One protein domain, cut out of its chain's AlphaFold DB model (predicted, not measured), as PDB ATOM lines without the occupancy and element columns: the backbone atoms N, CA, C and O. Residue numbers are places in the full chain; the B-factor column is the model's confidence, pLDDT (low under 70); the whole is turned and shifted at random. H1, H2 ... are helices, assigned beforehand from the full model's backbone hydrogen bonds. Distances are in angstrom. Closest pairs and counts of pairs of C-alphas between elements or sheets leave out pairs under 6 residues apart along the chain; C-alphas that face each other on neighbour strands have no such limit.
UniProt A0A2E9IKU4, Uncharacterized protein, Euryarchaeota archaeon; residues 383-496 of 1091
ATOM      1  N   GLN A 383      19.852  53.307 -35.279       91.50
ATOM      2  CA  GLN A 383      21.276  53.242 -34.973       91.50
ATOM      3  C   GLN A 383      21.568  53.585 -33.503       91.50
ATOM      4  O   GLN A 383      22.388  52.942 -32.849       91.50
ATOM      5  N   GLU A 384      20.882  54.586 -32.951       92.38
ATOM      6  CA  GLU A 384      21.004  54.953 -31.540       92.38
ATOM      7  C   GLU A 384      20.404  53.886 -30.617       92.38
ATOM      8  O   GLU A 384      20.978  53.607 -29.567       92.38
ATOM      9  N   MET A 385      19.284  53.261 -31.003       91.75
ATOM     10  CA  MET A 385      18.697  52.129 -30.279       91.75
ATOM     11  C   MET A 385      19.664  50.943 -30.231       91.75
ATOM     12  O   MET A 385      19.854  50.352 -29.168       91.75
ATOM     13  N   GLN A 386      20.290  50.608 -31.362       92.75
ATOM     14  CA  GLN A 386      21.302  49.557 -31.468       92.75
ATOM     15  C   GLN A 386      22.497  49.849 -30.547       92.75
ATOM     16  O   GLN A 386      22.871  49.008 -29.726       92.75
ATOM     17  N   GLU A 387      23.068  51.053 -30.629       92.62
ATOM     18  CA  GLU A 387      24.216  51.434 -29.804       92.62
ATOM     19  C   GLU A 387      23.859  51.472 -28.312       92.62
ATOM     20  O   GLU A 387      24.604  50.948 -27.480       92.62
ATOM     21  N   LEU A 388      22.701  52.034 -27.956       90.69
ATOM     22  CA  LEU A 388      22.234  52.049 -26.572       90.69
ATOM     23  C   LEU A 388      22.008  50.626 -26.051       90.69
ATOM     24  O   LEU A 388      22.381  50.330 -24.915       90.69
ATOM     25  N   SER A 389      21.469  49.733 -26.887       91.75
ATOM     26  CA  SER A 389      21.289  48.318 -26.541       91.75
ATOM     27  C   SER A 389      22.624  47.653 -26.223       91.75
ATOM     28  O   SER A 389      22.763  46.978 -25.202       91.75
ATOM     29  N   LYS A 390      23.638  47.899 -27.058       91.12
ATOM     30  CA  LYS A 390      24.992  47.369 -26.884       91.12
ATOM     31  C   LYS A 390      25.671  47.915 -25.627       91.12
ATOM     32  O   LYS A 390      26.266  47.145 -24.868       91.12
ATOM     33  N   LYS A 391      25.588  49.226 -25.372       89.44
ATOM     34  CA  LYS A 391      26.121  49.836 -24.140       89.44
ATOM     35  C   LYS A 391      25.434  49.256 -22.905       89.44
ATOM     36  O   LYS A 391      26.117  48.833 -21.973       89.44
ATOM     37  N   ARG A 392      24.102  49.127 -22.939       87.31
ATOM     38  CA  ARG A 392      23.322  48.549 -21.838       87.31
ATOM     39  C   ARG A 392      23.656  47.078 -21.594       87.31
ATOM     40  O   ARG A 392      23.813  46.698 -20.439       87.31
ATOM     41  N   ALA A 393      23.830  46.273 -22.642       89.12
ATOM     42  CA  ALA A 393      24.233  44.871 -22.520       89.12
ATOM     43  C   ALA A 393      25.609  44.728 -21.850       89.12
ATOM     44  O   ALA A 393      25.780  43.928 -20.932       89.12
ATOM     45  N   ASN A 394      26.579  45.560 -22.245       85.75
ATOM     46  CA  ASN A 394      27.898  45.600 -21.607       85.75
ATOM     47  C   ASN A 394      27.827  46.036 -20.138       85.75
ATOM     48  O   ASN A 394      28.525  45.474 -19.294       85.75
ATOM     49  N   TRP A 395      26.999  47.038 -19.829       83.62
ATOM     50  CA  TRP A 395      26.781  47.500 -18.458       83.62
ATOM     51  C   TRP A 395      26.184  46.392 -17.581       83.62
ATOM     52  O   TRP A 395      26.729  46.099 -16.516       83.62
ATOM     53  N   LEU A 396      25.131  45.721 -18.066       81.44
ATOM     54  CA  LEU A 396      24.497  44.595 -17.377       81.44
ATOM     55  C   LEU A 396      25.480  43.442 -17.180       81.44
ATOM     56  O   LEU A 396      25.563  42.909 -16.077       81.44
ATOM     57  N   ALA A 397      26.263  43.097 -18.206       83.88
ATOM     58  CA  ALA A 397      27.254  42.030 -18.124       83.88
ATOM     59  C   ALA A 397      28.318  42.314 -17.054       83.88
ATOM     60  O   ALA A 397      28.532  41.467 -16.195       83.88
ATOM     61  N   LYS A 398      28.911  43.520 -17.044       82.50
ATOM     62  CA  LYS A 398      29.924  43.929 -16.047       82.50
ATOM     63  C   LYS A 398      29.403  43.870 -14.612       82.50
ATOM     64  O   LYS A 398      30.156  43.536 -13.700       82.50
ATOM     65  N   ARG A 399      28.134  44.235 -14.406       76.50
ATOM     66  CA  ARG A 399      27.482  44.235 -13.088       76.50
ATOM     67  C   ARG A 399      27.082  42.821 -12.646       76.50
ATOM     68  O   ARG A 399      27.080  42.538 -11.452       76.50
ATOM     69  N   ASN A 400      26.831  41.927 -13.606       73.62
ATOM     70  CA  ASN A 400      26.326  40.568 -13.405       73.62
ATOM     71  C   ASN A 400      27.317  39.473 -13.839       73.62
ATOM     72  O   ASN A 400      26.908  38.441 -14.367       73.62
ATOM     73  N   ASN A 401      28.617  39.654 -13.575       68.88
ATOM     74  CA  ASN A 401      29.676  38.720 -14.000       68.88
ATOM     75  C   ASN A 401      29.481  37.257 -13.534       68.88
ATOM     76  O   ASN A 401      30.091  36.357 -14.102       68.88
ATOM     77  N   ASN A 402      28.644  37.014 -12.516       66.25
ATOM     78  CA  ASN A 402      28.408  35.689 -11.933       66.25
ATOM     79  C   ASN A 402      27.100  35.011 -12.396       66.25
ATOM     80  O   ASN A 402      26.793  33.924 -11.909       66.25
ATOM     81  N   TYR A 403      26.315  35.622 -13.291       69.38
ATOM     82  CA  TYR A 403      25.034  35.063 -13.748       69.38
ATOM     83  C   TYR A 403      25.142  34.361 -15.100       69.38
ATOM     84  O   TYR A 403      25.904  34.760 -15.980       69.38
ATOM     85  N   SER A 404      24.321  33.326 -15.287       74.69
ATOM     86  CA  SER A 404      24.117  32.708 -16.594       74.69
ATOM     87  C   SER A 404      23.189  33.574 -17.445       74.69
ATOM     88  O   SER A 404      22.008  33.701 -17.130       74.69
ATOM     89  N   PHE A 405      23.708  34.133 -18.537       83.19
ATOM     90  CA  PHE A 405      22.891  34.828 -19.532       83.19
ATOM     91  C   PHE A 405      22.152  33.817 -20.421       83.19
ATOM     92  O   PHE A 405      22.752  32.844 -20.885       83.19
ATOM     93  N   HIS A 406      20.873  34.064 -20.715       84.38
ATOM     94  CA  HIS A 406      20.143  33.312 -21.742       84.38
ATOM     95  C   HIS A 406      20.703  33.599 -23.134       84.38
ATOM     96  O   HIS A 406      20.945  32.668 -23.906       84.38
ATOM     97  N   ILE A 407      20.941  34.885 -23.419       85.00
ATOM     98  CA  ILE A 407      21.638  35.377 -24.607       85.00
ATOM     99  C   ILE A 407      22.712  36.374 -24.149       85.00
ATOM    100  O   ILE A 407      22.371  37.416 -23.585       85.00
ATOM    101  N   PRO A 408      24.008  36.092 -24.366       86.25
ATOM    102  CA  PRO A 408      25.087  36.999 -23.999       86.25
ATOM    103  C   PRO A 408      25.230  38.112 -25.048       86.25
ATOM    104  O   PRO A 408      26.179  38.110 -25.827       86.25
ATOM    105  N   LEU A 409      24.302  39.075 -25.066       89.94
ATOM    106  CA  LEU A 409      24.279  40.164 -26.056       89.94
ATOM    107  C   LEU A 409      25.615  40.925 -26.158       89.94
ATOM    108  O   LEU A 409      26.018  41.340 -27.237       89.94
ATOM    109  N   GLN A 410      26.350  41.068 -25.057       89.88
ATOM    110  CA  GLN A 410      27.679  41.689 -25.033       89.88
ATOM    111  C   GLN A 410      28.742  40.943 -25.862       89.88
ATOM    112  O   GLN A 410      29.758  41.536 -26.220       89.88
ATOM    113  N   ALA A 411      28.532  39.651 -26.124       87.12
ATOM    114  CA  ALA A 411      29.421  38.788 -26.897       87.12
ATOM    115  C   ALA A 411      28.942  38.581 -28.344       87.12
ATOM    116  O   ALA A 411      29.635  37.920 -29.116       87.12
ATOM    117  N   GLU A 412      27.779  39.131 -28.709       88.75
ATOM    118  CA  GLU A 412      27.258  39.075 -30.075       88.75
ATOM    119  C   GLU A 412      28.156  39.863 -31.032       88.75
ATOM    120  O   GLU A 412      28.675  40.941 -30.709       88.75
ATOM    121  N   ASP A 413      28.343  39.309 -32.227       87.06
ATOM    122  CA  ASP A 413      29.217  39.887 -33.233       87.06
ATOM    123  C   ASP A 413      28.555  41.057 -33.976       87.06
ATOM    124  O   ASP A 413      27.390  41.410 -33.777       87.06
ATOM    125  N   LYS A 414      29.321  41.693 -34.864       87.44
ATOM    126  CA  LYS A 414      28.824  42.820 -35.656       87.44
ATOM    127  C   LYS A 414      27.592  42.447 -36.498       87.44
ATOM    128  O   LYS A 414      26.714  43.285 -36.665       87.44
ATOM    129  N   SER A 415      27.507  41.211 -36.992       87.12
ATOM    130  CA  SER A 415      26.421  40.784 -37.877       87.12
ATOM    131  C   SER A 415      25.067  40.749 -37.165       87.12
ATOM    132  O   SER A 415      24.072  41.173 -37.749       87.12
ATOM    133  N   HIS A 416      25.036  40.349 -35.887       87.94
ATOM    134  CA  HIS A 416      23.831  40.404 -35.054       87.94
ATOM    135  C   HIS A 416      23.299  41.831 -34.924       87.94
ATOM    136  O   HIS A 416      22.110  42.100 -35.109       87.94
ATOM    137  N   TRP A 417      24.190  42.764 -34.594       90.19
ATOM    138  CA  TRP A 417      23.816  44.159 -34.413       90.19
ATOM    139  C   TRP A 417      23.379  44.784 -35.740       90.19
ATOM    140  O   TRP A 417      22.391  45.519 -35.752       90.19
ATOM    141  N   ASP A 418      24.066  44.493 -36.847       88.88
ATOM    142  CA  ASP A 418      23.704  44.982 -38.183       88.88
ATOM    143  C   ASP A 418      22.321  44.449 -38.625       88.88
ATOM    144  O   ASP A 418      21.516  45.202 -39.183       88.88
ATOM    145  N   ASP A 419      21.997  43.187 -38.312       88.44
ATOM    146  CA  ASP A 419      20.665  42.595 -38.529       88.44
ATOM    147  C   ASP A 419      19.584  43.285 -37.680       88.44
ATOM    148  O   ASP A 419      18.520  43.623 -38.199       88.44
ATOM    149  N   LEU A 420      19.857  43.579 -36.401       88.00
ATOM    150  CA  LEU A 420      18.936  44.346 -35.554       88.00
ATOM    151  C   LEU A 420      18.671  45.745 -36.125       88.00
ATOM    152  O   LEU A 420      17.516  46.163 -36.178       88.00
ATOM    153  N   ASN A 421      19.711  46.463 -36.564       89.38
ATOM    154  CA  ASN A 421      19.546  47.797 -37.145       89.38
ATOM    155  C   ASN A 421      18.727  47.747 -38.442       89.38
ATOM    156  O   ASN A 421      17.775  48.508 -38.596       89.38
ATOM    157  N   THR A 422      19.044  46.795 -39.324       90.06
ATOM    158  CA  THR A 422      18.285  46.565 -40.562       90.06
ATOM    159  C   THR A 422      16.817  46.289 -40.242       90.06
ATOM    160  O   THR A 422      15.927  46.906 -40.820       90.06
ATOM    161  N   TRP A 423      16.551  45.422 -39.263       91.62
ATOM    162  CA  TRP A 423      15.195  45.110 -38.822       91.62
ATOM    163  C   TRP A 423      14.450  46.349 -38.302       91.62
ATOM    164  O   TRP A 423      13.327  46.604 -38.741       91.62
ATOM    165  N   LEU A 424      15.077  47.143 -37.426       87.00
ATOM    166  CA  LEU A 424      14.506  48.380 -36.877       87.00
ATOM    167  C   LEU A 424      14.155  49.390 -37.985       87.00
ATOM    168  O   LEU A 424      13.112  50.039 -37.910       87.00
ATOM    169  N   GLU A 425      14.987  49.501 -39.023       86.44
ATOM    170  CA  GLU A 425      14.734  50.360 -40.188       86.44
ATOM    171  C   GLU A 425      13.586  49.842 -41.066       86.44
ATOM    172  O   GLU A 425      12.777  50.633 -41.559       86.44
ATOM    173  N   THR A 426      13.500  48.523 -41.263       84.56
ATOM    174  CA  THR A 426      12.536  47.911 -42.190       84.56
ATOM    175  C   THR A 426      11.160  47.644 -41.591       84.56
ATOM    176  O   THR A 426      10.179  47.656 -42.329       84.56
ATOM    177  N   GLU A 427      11.044  47.399 -40.287       79.62
ATOM    178  CA  GLU A 427       9.803  46.862 -39.698       79.62
ATOM    179  C   GLU A 427       9.052  47.881 -38.848       79.62
ATOM    180  O   GLU A 427       7.821  47.856 -38.785       79.62
ATOM    181  N   LEU A 428       9.755  48.842 -38.251       78.94
ATOM    182  CA  LEU A 428       9.122  49.939 -37.528       78.94
ATOM    183  C   LEU A 428       8.675  51.007 -38.531       78.94
ATOM    184  O   LEU A 428       9.261  52.071 -38.583       78.94
ATOM    185  N   GLN A 429       7.689  50.740 -39.389       72.06
ATOM    186  CA  GLN A 429       7.341  51.672 -40.477       72.06
ATOM    187  C   GLN A 429       6.512  52.885 -40.021       72.06
ATOM    188  O   GLN A 429       6.639  53.961 -40.606       72.06
ATOM    189  N   SER A 430       5.693  52.757 -38.970       81.31
ATOM    190  CA  SER A 430       4.902  53.885 -38.462       81.31
ATOM    191  C   SER A 430       5.698  54.743 -37.478       81.31
ATOM    192  O   SER A 430       6.447  54.236 -36.645       81.31
ATOM    193  N   GLU A 431       5.511  56.060 -37.550       76.50
ATOM    194  CA  GLU A 431       6.181  57.016 -36.661       76.50
ATOM    195  C   GLU A 431       5.842  56.760 -35.184       76.50
ATOM    196  O   GLU A 431       6.722  56.810 -34.331       76.50
ATOM    197  N   LEU A 432       4.599  56.365 -34.886       73.88
ATOM    198  CA  LEU A 432       4.170  55.976 -33.541       73.88
ATOM    199  C   LEU A 432       4.969  54.779 -32.998       73.88
ATOM    200  O   LEU A 432       5.437  54.812 -31.862       73.88
ATOM    201  N   VAL A 433       5.158  53.737 -33.813       77.62
ATOM    202  CA  VAL A 433       5.902  52.528 -33.427       77.62
ATOM    203  C   VAL A 433       7.401  52.815 -33.306       77.62
ATOM    204  O   VAL A 433       8.038  52.320 -32.376       77.62
ATOM    205  N   LYS A 434       7.957  53.661 -34.185       79.94
ATOM    206  CA  LYS A 434       9.341  54.149 -34.063       79.94
ATOM    207  C   LYS A 434       9.549  54.916 -32.761       79.94
ATOM    208  O   LYS A 434      10.508  54.640 -32.051       79.94
ATOM    209  N   ASN A 435       8.642  55.832 -32.430       78.38
ATOM    210  CA  ASN A 435       8.711  56.636 -31.211       78.38
ATOM    211  C   ASN A 435       8.619  55.763 -29.956       78.38
ATOM    212  O   ASN A 435       9.393  55.936 -29.019       78.38
ATOM    213  N   PHE A 436       7.722  54.776 -29.973       78.50
ATOM    214  CA  PHE A 436       7.590  53.794 -28.905       78.50
ATOM    215  C   PHE A 436       8.889  53.000 -28.692       78.50
ATOM    216  O   PHE A 436       9.453  53.005 -27.599       78.50
ATOM    217  N   ALA A 437       9.384  52.337 -29.742       82.19
ATOM    218  CA  ALA A 437      10.577  51.495 -29.656       82.19
ATOM    219  C   ALA A 437      11.833  52.318 -29.330       82.19
ATOM    220  O   ALA A 437      12.693  51.878 -28.569       82.19
ATOM    221  N   GLY A 438      11.894  53.541 -29.862       87.62
ATOM    222  CA  GLY A 438      12.957  54.512 -29.639       87.62
ATOM    223  C   GLY A 438      12.932  55.170 -28.262       87.62
ATOM    224  O   GLY A 438      13.786  56.012 -27.979       87.62
ATOM    225  N   HIS A 439      11.988  54.826 -27.382       85.75
ATOM    226  CA  HIS A 439      12.018  55.302 -26.008       85.75
ATOM    227  C   HIS A 439      13.161  54.607 -25.232       85.75
ATOM    228  O   HIS A 439      13.167  53.378 -25.135       85.75
ATOM    229  N   PRO A 440      14.101  55.340 -24.593       85.00
ATOM    230  CA  PRO A 440      15.283  54.742 -23.953       85.00
ATOM    231  C   PRO A 440      14.965  53.633 -22.941       85.00
ATOM    232  O   PRO A 440      15.629  52.602 -22.896       85.00
ATOM    233  N   ARG A 441      13.897  53.810 -22.155       78.62
ATOM    234  CA  ARG A 441      13.436  52.786 -21.206       78.62
ATOM    235  C   ARG A 441      12.935  51.498 -21.866       78.62
ATOM    236  O   ARG A 441      13.178  50.437 -21.309       78.62
ATOM    237  N   VAL A 442      12.302  51.565 -23.040       82.81
ATOM    238  CA  VAL A 442      11.890  50.360 -23.786       82.81
ATOM    239  C   VAL A 442      13.128  49.563 -24.193       82.81
ATOM    240  O   VAL A 442      13.180  48.356 -23.973       82.81
ATOM    241  N   VAL A 443      14.170  50.250 -24.675       86.81
ATOM    242  CA  VAL A 443      15.464  49.630 -24.993       86.81
ATOM    243  C   VAL A 443      16.071  48.949 -23.761       86.81
ATOM    244  O   VAL A 443      16.502  47.799 -23.845       86.81
ATOM    245  N   PHE A 444      16.071  49.609 -22.599       85.38
ATOM    246  CA  PHE A 444      16.604  49.023 -21.362       85.38
ATOM    247  C   PHE A 444      15.862  47.750 -20.948       85.38
ATOM    248  O   PHE A 444      16.509  46.736 -20.679       85.38
ATOM    249  N   THR A 445      14.528  47.785 -20.952       81.25
ATOM    250  CA  THR A 445      13.691  46.633 -20.604       81.25
ATOM    251  C   THR A 445      13.868  45.488 -21.607       81.25
ATOM    252  O   THR A 445      13.965  44.333 -21.201       81.25
ATOM    253  N   ALA A 446      13.964  45.776 -22.911       87.81
ATOM    254  CA  ALA A 446      14.178  44.764 -23.947       87.81
ATOM    255  C   ALA A 446      15.533  44.049 -23.818       87.81
ATOM    256  O   ALA A 446      15.590  42.823 -23.922       87.81
ATOM    257  N   VAL A 447      16.616  44.791 -23.553       88.81
ATOM    258  CA  VAL A 447      17.952  44.208 -23.338       88.81
ATOM    259  C   VAL A 447      17.972  43.340 -22.082       88.81
ATOM    260  O   VAL A 447      18.489  42.224 -22.127       88.81
ATOM    261  N   PHE A 448      17.384  43.820 -20.979       85.69
ATOM    262  CA  PHE A 448      17.284  43.036 -19.748       85.69
ATOM    263  C   PHE A 448      16.528  41.723 -19.989       85.69
ATOM    264  O   PHE A 448      17.049  40.648 -19.691       85.69
ATOM    265  N   ALA A 449      15.347  41.803 -20.612       85.00
ATOM    266  CA  ALA A 449      14.534  40.637 -20.933       85.00
ATOM    267  C   ALA A 449      15.300  39.632 -21.805       85.00
ATOM    268  O   ALA A 449      15.306  38.443 -21.508       85.00
ATOM    269  N   ALA A 450      16.013  40.100 -22.833       89.25
ATOM    270  CA  ALA A 450      16.797  39.237 -23.714       89.25
ATOM    271  C   ALA A 450      17.915  38.476 -22.990       89.25
ATOM    272  O   ALA A 450      18.154  37.303 -23.296       89.25
ATOM    273  N   MET A 451      18.593  39.135 -22.047       87.81
ATOM    274  CA  MET A 451      19.732  38.562 -21.331       87.81
ATOM    275  C   MET A 451      19.314  37.650 -20.173       87.81
ATOM    276  O   MET A 451      19.984  36.638 -19.958       87.81
ATOM    277  N   PHE A 452      18.232  37.969 -19.452       82.31
ATOM    278  CA  PHE A 452      17.884  37.314 -18.182       82.31
ATOM    279  C   PHE A 452      16.515  36.619 -18.148       82.31
ATOM    280  O   PHE A 452      16.390  35.623 -17.453       82.31
ATOM    281  N   GLU A 453      15.524  37.054 -18.929       79.81
ATOM    282  CA  GLU A 453      14.139  36.541 -18.878       79.81
ATOM    283  C   GLU A 453      13.687  36.010 -20.246       79.81
ATOM    284  O   GLU A 453      12.656  36.389 -20.806       79.81
ATOM    285  N   ASN A 454      14.513  35.135 -20.824       82.62
ATOM    286  CA  ASN A 454      14.332  34.620 -22.180       82.62
ATOM    287  C   ASN A 454      14.675  33.122 -22.288       82.62
ATOM    288  O   ASN A 454      15.625  32.739 -22.984       82.62
ATOM    289  N   PRO A 455      13.912  32.238 -21.617       78.62
ATOM    290  CA  PRO A 455      14.165  30.796 -21.630       78.62
ATOM    291  C   PRO A 455      14.078  30.193 -23.038       78.62
ATOM    292  O   PRO A 455      14.813  29.262 -23.359       78.62
ATOM    293  N   GLU A 456      13.232  30.767 -23.894       84.31
ATOM    294  CA  GLU A 456      13.051  30.364 -25.293       84.31
ATOM    295  C   GLU A 456      14.178  30.857 -26.217       84.31
ATOM    296  O   GLU A 456      14.212  30.482 -27.387       84.31
ATOM    297  N   ARG A 457      15.110  31.678 -25.705       84.31
ATOM    298  CA  ARG A 457      16.227  32.278 -26.453       84.31
ATOM    299  C   ARG A 457      15.779  33.027 -27.714       84.31
ATOM    300  O   ARG A 457      16.451  32.992 -28.745       84.31
ATOM    301  N   LYS A 458      14.657  33.743 -27.621       86.19
ATOM    302  CA  LYS A 458      14.175  34.644 -28.672       86.19
ATOM    303  C   LYS A 458      15.203  35.743 -28.956       86.19
ATOM    304  O   LYS A 458      15.689  36.362 -28.008       86.19
ATOM    305  N   PRO A 459      15.522  36.048 -30.221       87.94
ATOM    306  CA  PRO A 459      16.375  37.182 -30.560       87.94
ATOM    307  C   PRO A 459      15.829  38.509 -30.007       87.94
ATOM    308  O   PRO A 459      14.613  38.696 -29.925       87.94
ATOM    309  N   LEU A 460      16.710  39.473 -29.712       89.25
ATOM    310  CA  LEU A 460      16.330  40.793 -29.177       89.25
ATOM    311  C   LEU A 460      15.246  41.487 -30.028       89.25
ATOM    312  O   LEU A 460      14.299  42.051 -29.483       89.25
ATOM    313  N   LYS A 461      15.322  41.370 -31.361       88.56
ATOM    314  CA  LYS A 461      14.305  41.903 -32.285       88.56
ATOM    315  C   LYS A 461      12.900  41.333 -32.056       88.56
ATOM    316  O   LYS A 461      11.915  42.056 -32.178       88.56
ATOM    317  N   GLU A 462      12.779  40.060 -31.685       86.75
ATOM    318  CA  GLU A 462      11.479  39.444 -31.390       86.75
ATOM    319  C   GLU A 462      10.919  39.905 -30.046       86.75
ATOM    320  O   GLU A 462       9.708  40.082 -29.917       86.75
ATOM    321  N   ILE A 463      11.791  40.162 -29.069       86.06
ATOM    322  CA  ILE A 463      11.403  40.726 -27.772       86.06
ATOM    323  C   ILE A 463      10.874  42.148 -27.964       86.06
ATOM    324  O   ILE A 463       9.770  42.447 -27.511       86.06
ATOM    325  N   ILE A 464      11.595  42.993 -28.709       86.31
ATOM    326  CA  ILE A 464      11.152  44.353 -29.056       86.31
ATOM    327  C   ILE A 464       9.811  44.304 -29.803       86.31
ATOM    328  O   ILE A 464       8.883  45.032 -29.453       86.31
ATOM    329  N   ARG A 465       9.659  43.396 -30.781       85.25
ATOM    330  CA  ARG A 465       8.391  43.189 -31.501       85.25
ATOM    331  C   ARG A 465       7.245  42.811 -30.558       85.25
ATOM    332  O   ARG A 465       6.147  43.345 -30.697       85.25
ATOM    333  N   GLY A 466       7.493  41.913 -29.605       79.88
ATOM    334  CA  GLY A 466       6.514  41.524 -28.591       79.88
ATOM    335  C   GLY A 466       6.082  42.706 -27.723       79.88
ATOM    336  O   GLY A 466       4.886  42.907 -27.518       79.88
ATOM    337  N   GLN A 467       7.037  43.531 -27.286       78.56
ATOM    338  CA  GLN A 467       6.751  44.725 -26.489       78.56
ATOM    339  C   GLN A 467       5.916  45.751 -27.270       78.56
ATOM    340  O   GLN A 467       4.895  46.229 -26.781       78.56
ATOM    341  N   ILE A 468       6.275  46.017 -28.529       77.62
ATOM    342  CA  ILE A 468       5.484  46.884 -29.412       77.62
ATOM    343  C   ILE A 468       4.062  46.341 -29.557       77.62
ATOM    344  O   ILE A 468       3.106  47.076 -29.336       77.62
ATOM    345  N   SER A 469       3.909  45.052 -29.879       76.25
ATOM    346  CA  SER A 469       2.594  44.440 -30.095       76.25
ATOM    347  C   SER A 469       1.694  44.516 -28.860       76.25
ATOM    348  O   SER A 469       0.483  44.677 -29.008       76.25
ATOM    349  N   LEU A 470       2.264  44.377 -27.659       70.12
ATOM    350  CA  LEU A 470       1.534  44.511 -26.398       70.12
ATOM    351  C   LEU A 470       1.115  45.965 -26.146       70.12
ATOM    352  O   LEU A 470      -0.002  46.204 -25.691       70.12
ATOM    353  N   ALA A 471       1.971  46.932 -26.474       66.50
ATOM    354  CA  ALA A 471       1.665  48.349 -26.310       66.50
ATOM    355  C   ALA A 471       0.639  48.875 -27.324       66.50
ATOM    356  O   ALA A 471      -0.180  49.729 -26.993       66.50
ATOM    357  N   THR A 472       0.651  48.351 -28.552       68.06
ATOM    358  CA  THR A 472      -0.260  48.763 -29.633       68.06
ATOM    359  C   THR A 472      -1.557  47.948 -29.680       68.06
ATOM    360  O   THR A 472      -2.356  48.115 -30.601       68.06
ATOM    361  N   GLY A 473      -1.780  47.041 -28.723       55.44
ATOM    362  CA  GLY A 473      -2.889  46.086 -28.695       55.44
ATOM    363  C   GLY A 473      -4.281  46.693 -28.458       55.44
ATOM    364  O   GLY A 473      -4.891  46.439 -27.424       55.44
ATOM    365  N   GLY A 474      -4.819  47.439 -29.435       52.66
ATOM    366  CA  GLY A 474      -6.263  47.483 -29.723       52.66
ATOM    367  C   GLY A 474      -7.058  48.775 -29.466       52.66
ATOM    368  O   GLY A 474      -8.274  48.740 -29.649       52.66
ATOM    369  N   LYS A 475      -6.457  49.907 -29.071       47.94
ATOM    370  CA  LYS A 475      -7.183  51.193 -28.921       47.94
ATOM    371  C   LYS A 475      -6.649  52.266 -29.873       47.94
ATOM    372  O   LYS A 475      -5.447  52.352 -30.089       47.94
ATOM    373  N   SER A 476      -7.575  53.046 -30.441       45.78
ATOM    374  CA  SER A 476      -7.343  54.081 -31.457       45.78
ATOM    375  C   SER A 476      -6.380  55.182 -31.002       45.78
ATOM    376  O   SER A 476      -6.342  55.538 -29.825       45.78
ATOM    377  N   ASP A 477      -5.664  55.731 -31.984       50.25
ATOM    378  CA  ASP A 477      -4.419  56.516 -31.947       50.25
ATOM    379  C   ASP A 477      -4.305  57.718 -30.984       50.25
ATOM    380  O   ASP A 477      -3.216  58.269 -30.836       50.25
ATOM    381  N   GLU A 478      -5.356  58.146 -30.285       44.34
ATOM    382  CA  GLU A 478      -5.348  59.446 -29.591       44.34
ATOM    383  C   GLU A 478      -4.736  59.451 -28.176       44.34
ATOM    384  O   GLU A 478      -4.532  60.526 -27.627       44.34
ATOM    385  N   ASN A 479      -4.373  58.302 -27.579       48.94
ATOM    386  CA  ASN A 479      -3.807  58.263 -26.209       48.94
ATOM    387  C   ASN A 479      -2.652  57.262 -25.974       48.94
ATOM    388  O   ASN A 479      -2.233  57.053 -24.830       48.94
ATOM    389  N   VAL A 480      -2.096  56.659 -27.031       53.94
ATOM    390  CA  VAL A 480      -1.103  55.563 -26.934       53.94
ATOM    391  C   VAL A 480       0.198  56.005 -26.245       53.94
ATOM    392  O   VAL A 480       0.738  55.276 -25.417       53.94
ATOM    393  N   LEU A 481       0.658  57.231 -26.507       49.34
ATOM    394  CA  LEU A 481       1.883  57.784 -25.921       49.34
ATOM    395  C   LEU A 481       1.720  58.196 -24.444       49.34
ATOM    396  O   LEU A 481       2.614  57.969 -23.638       49.34
ATOM    397  N   SER A 482       0.547  58.686 -24.019       46.28
ATOM    398  CA  SER A 482       0.292  58.931 -22.584       46.28
ATOM    399  C   SER A 482       0.249  57.643 -21.748       46.28
ATOM    400  O   SER A 482       0.563  57.670 -20.559       46.28
ATOM    401  N   GLY A 483      -0.075  56.507 -22.376       55.31
ATOM    402  CA  GLY A 483       0.001  55.174 -21.776       55.31
ATOM    403  C   GLY A 483       1.393  54.540 -21.835       55.31
ATOM    404  O   GLY A 483       1.586  53.483 -21.242       55.31
ATOM    405  N   LEU A 484       2.372  55.164 -22.506       59.34
ATOM    406  CA  LEU A 484       3.706  54.599 -22.720       59.34
ATOM    407  C   LEU A 484       4.462  54.387 -21.409       59.34
ATOM    408  O   LEU A 484       5.036  53.327 -21.199       59.34
ATOM    409  N   MET A 485       4.431  55.355 -20.493       58.28
ATOM    410  CA  MET A 485       5.094  55.205 -19.194       58.28
ATOM    411  C   MET A 485       4.400  54.174 -18.298       58.28
ATOM    412  O   MET A 485       5.097  53.433 -17.601       58.28
ATOM    413  N   LYS A 486       3.063  54.081 -18.362       57.66
ATOM    414  CA  LYS A 486       2.285  53.011 -17.717       57.66
ATOM    415  C   LYS A 486       2.736  51.661 -18.236       57.66
ATOM    416  O   LYS A 486       3.221  50.832 -17.482       57.66
ATOM    417  N   TYR A 487       2.720  51.519 -19.556       63.41
ATOM    418  CA  TYR A 487       3.152  50.329 -20.263       63.41
ATOM    419  C   TYR A 487       4.604  49.942 -19.944       63.41
ATOM    420  O   TYR A 487       4.857  48.799 -19.588       63.41
ATOM    421  N   ILE A 488       5.563  50.869 -20.037       63.91
ATOM    422  CA  ILE A 488       6.986  50.620 -19.751       63.91
ATOM    423  C   ILE A 488       7.161  50.126 -18.317       63.91
ATOM    424  O   ILE A 488       7.946  49.209 -18.076       63.91
ATOM    425  N   THR A 489       6.424  50.714 -17.375       62.56
ATOM    426  CA  THR A 489       6.460  50.323 -15.965       62.56
ATOM    427  C   THR A 489       5.853  48.931 -15.792       62.56
ATOM    428  O   THR A 489       6.560  48.030 -15.349       62.56
ATOM    429  N   SER A 490       4.615  48.700 -16.247       63.62
ATOM    430  CA  SER A 490       3.936  47.392 -16.191       63.62
ATOM    431  C   SER A 490       4.721  46.276 -16.892       63.62
ATOM    432  O   SER A 490       4.775  45.151 -16.406       63.62
ATOM    433  N   ASN A 491       5.371  46.583 -18.014       68.06
ATOM    434  CA  ASN A 491       6.178  45.634 -18.773       68.06
ATOM    435  C   ASN A 491       7.542  45.376 -18.114       68.06
ATOM    436  O   ASN A 491       8.064  44.277 -18.205       68.06
ATOM    437  N   SER A 492       8.124  46.350 -17.411       68.44
ATOM    438  CA  SER A 492       9.336  46.104 -16.612       68.44
ATOM    439  C   SER A 492       9.025  45.224 -15.398       68.44
ATOM    440  O   SER A 492       9.828  44.370 -15.036       68.44
ATOM    441  N   ILE A 493       7.832  45.376 -14.815       71.88
ATOM    442  CA  ILE A 493       7.345  44.555 -13.700       71.88
ATOM    443  C   ILE A 493       7.186  43.088 -14.116       71.88
ATOM    444  O   ILE A 493       7.585  42.202 -13.363       71.88
ATOM    445  N   SER A 494       6.669  42.809 -15.318       69.62
ATOM    446  CA  SER A 494       6.480  41.429 -15.793       69.62
ATOM    447  C   SER A 494       7.782  40.653 -16.012       69.62
ATOM    448  O   SER A 494       7.730  39.431 -16.122       69.62
ATOM    449  N   TYR A 495       8.931  41.333 -16.051       73.25
ATOM    450  CA  TYR A 495      10.257  40.711 -16.120       73.25
ATOM    451  C   TYR A 495      10.947  40.589 -14.756       73.25
ATOM    452  O   TYR A 495      12.133  40.278 -14.703       73.25
ATOM    453  N   ILE A 496      10.253  40.836 -13.639       78.12
ATOM    454  CA  ILE A 496      10.809  40.511 -12.324       78.12
ATOM    455  C   ILE A 496      10.834  38.974 -12.187       78.12
ATOM    456  O   ILE A 496       9.767  38.352 -12.190       78.12
TER     457      ILE A 496
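Overview. This is residues 383 to 496 of the 1091 residues of an uncharacterized protein of Euryarchaeota archaeon (UniProt A0A2E9IKU4). H4 is the core of a set of crossed helices, with H1 and H6 packed on opposite sides of it and H5 crossing it. H2 bridges the first residues of H1 and H5, and short H3 packs on H5. The printed part has 114 residues with six named helices, H1 to H6 in order, and no named strand: all helix, compact, radius of gyration of the C-alphas 13.9 A, spans 44 by 30 by 22 A.

Along the chain. H1, residues 383 to 399, begins at C-alpha (21.276, 53.242, -34.973) and is 24.5 A long. H2 is 414 to 427, H3 431 to 437, H4 440 to 452, H5 460 to 471. H6, 484 to 493, ends at (7.345, 44.555, -13.700).

Arrangement. H1 touches H4 at a steep tilt of 49 degrees, C-alphas 389 and 443 closest at 6.2 A. H5, the hub, touches H2, H3, H4 and, only just, with 3 pairs of C-alphas within 8 A, H6. In each helix every O i to N i+4 pair is within hydrogen-bond range.

Size, cuts and confidence. The printed part has no cut. Links H1 to H2 and H5 to H6 are long. pLDDT is under 70 at 401 to 403, 471 to 492 and 494.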